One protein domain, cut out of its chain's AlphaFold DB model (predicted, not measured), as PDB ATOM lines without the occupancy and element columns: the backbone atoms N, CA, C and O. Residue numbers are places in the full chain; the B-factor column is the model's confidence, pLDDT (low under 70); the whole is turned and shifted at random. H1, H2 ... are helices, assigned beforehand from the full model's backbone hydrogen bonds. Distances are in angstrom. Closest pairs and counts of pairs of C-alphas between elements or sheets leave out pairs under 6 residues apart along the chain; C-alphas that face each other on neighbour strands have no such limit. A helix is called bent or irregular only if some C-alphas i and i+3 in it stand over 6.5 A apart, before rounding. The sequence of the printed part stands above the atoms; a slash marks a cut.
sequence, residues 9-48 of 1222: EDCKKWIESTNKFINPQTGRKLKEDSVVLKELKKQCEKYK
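AT A GLANCE: This is residues 9 to 48 of the 1222 residues of the protein "Helicase ATP-binding domain-containing protein" of viral metagenome (UniProt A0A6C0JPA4). A short helix, H1, is set crosswise over one side of a longer helix, H2, near its last turns, and the long loop of residues 17 to 34 continues over that same side of H2 before folding round to its beginning. The printed part has 40 residues with two named helices, H1 then H2, and no named strand; its class is all helix. It is compact and rounded, with a radius of gyration of the C-alphas of 9.1 A and spans of 22 by 17 by 15 A.

IN THESE COORDINATES: H1 is residues 9 to 16, 10.4 A long, beginning at C-alpha 9 (-32.602, 8.200, -20.405). H2 is residues 35 to 47, 19.9 A long, ending at C-alpha 47 (-28.343, -0.081, -23.697). H2 is irregular, but only just: C-alphas 43 and 46 are 6.9 A apart.

HOW THE PARTS SIT: H1 and H2 touch, their closest C-alphas being those of Cys 11 and Cys 44, 5.0 A apart. Their lines are about perpendicular, at 88 degrees. Every O i to N i+4 pair is within hydrogen-bond range in H1, and 7 of 9 in H2.

THE WHOLE: The C-alphas farthest apart, of Glu 9 and Asp 33, are 23.1 A apart. The printed part has no cut, and H1 to H2 is a long link. Mean pLDDT of the printed part is 83.6; residue 48 is under 70.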
ATOM      1  N   GLU A   9     -32.270   7.059 -19.544       82.94
ATOM      2  CA  GLU A   9     -32.602   8.200 -20.405       82.94
ATOM      3  C   GLU A   9     -31.365   9.014 -20.817       82.94
ATOM      4  O   GLU A   9     -31.246   9.375 -21.988       82.94
ATOM      5  N   ASP A  10     -30.411   9.256 -19.908       87.19
ATOM      6  CA  ASP A  10     -29.147   9.937 -20.242       87.19
ATOM      7  C   ASP A  10     -28.341   9.134 -21.268       87.19
ATOM      8  O   ASP A  10     -27.801   9.686 -22.230       87.19
ATOM      9  N   CYS A  11     -28.300   7.813 -21.088       90.62
ATOM     10  CA  CYS A  11     -27.647   6.908 -22.018       90.62
ATOM     11  C   CYS A  11     -28.340   6.865 -23.377       90.62
ATOM     12  O   CYS A  11     -27.645   6.903 -24.387       90.62
ATOM     13  N   LYS A  12     -29.678   6.853 -23.432       86.06
ATOM     14  CA  LYS A  12     -30.423   6.944 -24.696       86.06
ATOM     15  C   LYS A  12     -30.139   8.255 -25.424       86.06
ATOM     16  O   LYS A  12     -29.694   8.214 -26.565       86.06
ATOM     17  N   LYS A  13     -30.245   9.401 -24.737       85.38
ATOM     18  CA  LYS A  13     -29.906  10.721 -25.304       85.38
ATOM     19  C   LYS A  13     -28.480  10.768 -25.847       85.38
ATOM     20  O   LYS A  13     -28.235  11.322 -26.915       85.38
ATOM     21  N   TRP A  14     -27.526  10.180 -25.131       90.75
ATOM     22  CA  TRP A  14     -26.139  10.131 -25.580       90.75
ATOM     23  C   TRP A  14     -25.916   9.147 -26.740       90.75
ATOM     24  O   TRP A  14     -25.131   9.443 -27.642       90.75
ATOM     25  N   ILE A  15     -26.612   8.003 -26.775       86.44
ATOM     26  CA  ILE A  15     -26.580   7.023 -27.878       86.44
ATOM     27  C   ILE A  15     -27.238   7.580 -29.148       86.44
ATOM     28  O   ILE A  15     -26.726   7.333 -30.240       86.44
ATOM     29  N   GLU A  16     -28.281   8.387 -29.019       80.69
ATOM     30  CA  GLU A  16     -28.976   9.025 -30.143       80.69
ATOM     31  C   GLU A  16     -28.293  10.326 -30.597       80.69
ATOM     32  O   GLU A  16     -28.418  10.724 -31.752       80.69
ATOM     33  N   SER A  17     -27.503  10.972 -29.730       80.12
ATOM     34  CA  SER A  17     -26.758  12.183 -30.091       80.12
ATOM     35  C   SER A  17     -25.733  11.917 -31.198       80.12
ATOM     36  O   SER A  17     -24.912  10.995 -31.106       80.12
ATOM     37  N   THR A  18     -25.721  12.780 -32.217       78.19
ATOM     38  CA  THR A  18     -24.733  12.770 -33.305       78.19
ATOM     39  C   THR A  18     -23.328  13.151 -32.828       78.19
ATOM     40  O   THR A  18     -22.346  12.775 -33.464       78.19
ATOM     41  N   ASN A  19     -23.202  13.828 -31.676       81.50
ATOM     42  CA  ASN A  19     -21.919  14.205 -31.089       81.50
ATOM     43  C   ASN A  19     -21.684  13.505 -29.741       81.50
ATOM     44  O   ASN A  19     -22.143  13.949 -28.687       81.50
ATOM     45  N   LYS A  20     -20.883  12.432 -29.769       86.19
ATOM     46  CA  LYS A  20     -20.557  11.608 -28.590       86.19
ATOM     47  C   LYS A  20     -19.707  12.313 -27.532       86.19
ATOM     48  O   LYS A  20     -19.462  11.731 -26.480       86.19
ATOM     49  N   PHE A  21     -19.296  13.555 -27.764       88.94
ATOM     50  CA  PHE A  21     -18.524  14.357 -26.820       88.94
ATOM     51  C   PHE A  21     -19.380  15.345 -26.033       88.94
ATOM     52  O   PHE A  21     -18.847  16.314 -25.518       88.94
ATOM     53  N   ILE A  22     -20.694  15.156 -25.924       84.88
ATOM     54  CA  ILE A  22     -21.557  16.018 -25.106       84.88
ATOM     55  C   ILE A  22     -22.072  15.229 -23.903       84.88
ATOM     56  O   ILE A  22     -22.541  14.103 -24.053       84.88
ATOM     57  N   ASN A  23     -21.978  15.805 -22.703       86.44
ATOM     58  CA  ASN A  23     -22.541  15.194 -21.503       86.44
ATOM     59  C   ASN A  23     -24.080  15.313 -21.533       86.44
ATOM     60  O   ASN A  23     -24.579  16.438 -21.530       86.44
ATOM     61  N   PRO A  24     -24.840  14.204 -21.512       86.12
ATOM     62  CA  PRO A  24     -26.300  14.229 -21.651       86.12
ATOM     63  C   PRO A  24     -27.036  14.903 -20.482       86.12
ATOM     64  O   PRO A  24     -28.152  15.374 -20.676       86.12
ATOM     65  N   GLN A  25     -26.417  14.991 -19.297       85.56
ATOM     66  CA  GLN A  25     -27.019  15.625 -18.117       85.56
ATOM     67  C   GLN A  25     -26.803  17.139 -18.084       85.56
ATOM     68  O   GLN A  25     -27.646  17.876 -17.587       85.56
ATOM     69  N   THR A  26     -25.657  17.613 -18.585       82.06
ATOM     70  CA  THR A  26     -25.257  19.029 -18.456       82.06
ATOM     71  C   THR A  26     -25.197  19.782 -19.782       82.06
ATOM     72  O   THR A  26     -25.021  20.996 -19.778       82.06
ATOM     73  N   GLY A  27     -25.279  19.086 -20.921       79.31
ATOM     74  CA  GLY A  27     -25.178  19.665 -22.266       79.31
ATOM     75  C   GLY A  27     -23.785  20.191 -22.639       79.31
ATOM     76  O   GLY A  27     -23.593  20.701 -23.740       79.31
ATOM     77  N   ARG A  28     -22.788  20.073 -21.752       80.00
ATOM     78  CA  ARG A  28     -21.433  20.594 -21.980       80.00
ATOM     79  C   ARG A  28     -20.585  19.647 -22.825       80.00
ATOM     80  O   ARG A  28     -20.677  18.424 -22.690       80.00
ATOM     81  N   LYS A  29     -19.698  20.225 -23.643       84.69
ATOM     82  CA  LYS A  29     -18.714  19.480 -24.438       84.69
ATOM     83  C   LYS A  29     -17.622  18.896 -23.528       84.69
ATOM     84  O   LYS A  29     -17.005  19.607 -22.739       84.69
ATOM     85  N   LEU A  30     -17.403  17.595 -23.640       86.69
ATOM     86  CA  LEU A  30     -16.422  16.784 -22.936       86.69
ATOM     87  C   LEU A  30     -15.150  16.652 -23.780       86.69
ATOM     88  O   LEU A  30     -15.217  16.513 -25.001       86.69
ATOM     89  N   LYS A  31     -13.985  16.653 -23.125       83.56
ATOM     90  CA  LYS A  31     -12.705  16.323 -23.773       83.56
ATOM     91  C   LYS A  31     -12.621  14.816 -24.047       83.56
ATOM     92  O   LYS A  31     -13.186  14.022 -23.285       83.56
ATOM     93  N   GLU A  32     -11.914  14.438 -25.112       79.94
ATOM     94  CA  GLU A  32     -11.810  13.065 -25.640       79.94
ATOM     95  C   GLU A  32     -11.325  12.024 -24.620       79.94
ATOM     96  O   GLU A  32     -11.732  10.863 -24.648       79.94
ATOM     97  N   ASP A  33     -10.502  12.457 -23.677       79.50
ATOM     98  CA  ASP A  33      -9.843  11.660 -22.648       79.50
ATOM     99  C   ASP A  33     -10.447  11.842 -21.246       79.50
ATOM    100  O   ASP A  33      -9.990  11.211 -20.285       79.50
ATOM    101  N   SER A  34     -11.502  12.656 -21.119       84.62
ATOM    102  CA  SER A  34     -12.100  12.982 -19.824       84.62
ATOM    103  C   SER A  34     -12.674  11.753 -19.108       84.62
ATOM    104  O   SER A  34     -13.307  10.878 -19.705       84.62
ATOM    105  N   VAL A  35     -12.493  11.719 -17.784       82.25
ATOM    106  CA  VAL A  35     -12.989  10.640 -16.908       82.25
ATOM    107  C   VAL A  35     -14.506  10.461 -17.055       82.25
ATOM    108  O   VAL A  35     -14.996   9.338 -17.102       82.25
ATOM    109  N   VAL A  36     -15.235  11.568 -17.226       84.94
ATOM    110  CA  VAL A  36     -16.692  11.584 -17.417       84.94
ATOM    111  C   VAL A  36     -17.102  10.868 -18.706       84.94
ATOM    112  O   VAL A  36     -18.050  10.089 -18.692       84.94
ATOM    113  N   LEU A  37     -16.374  11.072 -19.811       87.12
ATOM    114  CA  LEU A  37     -16.677  10.422 -21.087       87.12
ATOM    115  C   LEU A  37     -16.373   8.918 -21.061       87.12
ATOM    116  O   LEU A  37     -17.120   8.128 -21.642       87.12
ATOM    117  N   LYS A  38     -15.290   8.512 -20.385       86.81
ATOM    118  CA  LYS A  38     -14.946   7.090 -20.205       86.81
ATOM    119  C   LYS A  38     -16.012   6.365 -19.384       86.81
ATOM    120  O   LYS A  38     -16.429   5.272 -19.762       86.81
ATOM    121  N   GLU A  39     -16.491   6.997 -18.317       87.94
ATOM    122  CA  GLU A  39     -17.538   6.428 -17.469       87.94
ATOM    123  C   GLU A  39     -18.902   6.392 -18.182       87.94
ATOM    124  O   GLU A  39     -19.606   5.386 -18.107       87.94
ATOM    125  N   LEU A  40     -19.237   7.423 -18.969       87.00
ATOM    126  CA  LEU A  40     -20.446   7.465 -19.800       87.00
ATOM    127  C   LEU A  40     -20.458   6.346 -20.859       87.00
ATOM    128  O   LEU A  40     -21.447   5.628 -20.982       87.00
ATOM    129  N   LYS A  41     -19.339   6.126 -21.570       88.94
ATOM    130  CA  LYS A  41     -19.183   5.005 -22.522       88.94
ATOM    131  C   LYS A  41     -19.427   3.656 -21.844       88.94
ATOM    132  O   LYS A  41     -20.237   2.865 -22.322       88.94
ATOM    133  N   LYS A  42     -18.778   3.438 -20.699       88.06
ATOM    134  CA  LYS A  42     -18.856   2.193 -19.927       88.06
ATOM    135  C   LYS A  42     -20.263   1.920 -19.387       88.06
ATOM    136  O   LYS A  42     -20.731   0.787 -19.440       88.06
ATOM    137  N   GLN A  43     -20.953   2.936 -18.864       89.62
ATOM    138  CA  GLN A  43     -22.295   2.764 -18.296       89.62
ATOM    139  C   GLN A  43     -23.383   2.612 -19.369       89.62
ATOM    140  O   GLN A  43     -24.376   1.926 -19.113       89.62
ATOM    141  N   CYS A  44     -23.204   3.209 -20.552       85.19
ATOM    142  CA  CYS A  44     -24.229   3.239 -21.596       85.19
ATOM    143  C   CYS A  44     -24.115   2.126 -22.650       85.19
ATOM    144  O   CYS A  44     -25.086   1.884 -23.363       85.19
ATOM    145  N   GLU A  45     -22.993   1.400 -22.732       80.19
ATOM    146  CA  GLU A  45     -22.816   0.274 -23.670       80.19
ATOM    147  C   GLU A  45     -23.906  -0.800 -23.557       80.19
ATOM    148  O   GLU A  45     -24.362  -1.320 -24.571       80.19
ATOM    149  N   LYS A  46     -24.399  -1.062 -22.343       74.75
ATOM    150  CA  LYS A  46     -25.444  -2.061 -22.065       74.75
ATOM    151  C   LYS A  46     -26.836  -1.732 -22.627       74.75
ATOM    152  O   LYS A  46     -27.730  -2.561 -22.514       74.75
ATOM    153  N   TYR A  47     -27.044  -0.534 -23.180       71.25
ATOM    154  CA  TYR A  47     -28.343  -0.081 -23.697       71.25
ATOM    155  C   TYR A  47     -28.393   0.052 -25.227       71.25
ATOM    156  O   TYR A  47     -29.383   0.553 -25.751       71.25
ATOM    157  N   LYS A  48     -27.351  -0.382 -25.954       63.00
ATOM    158  CA  LYS A  48     -27.308  -0.313 -27.427       63.00
ATOM    159  C   LYS A  48     -28.247  -1.298 -28.138       63.00
ATOM    160  O   LYS A  48     -28.643  -1.010 -29.259       63.00
TER     161      LYS A  48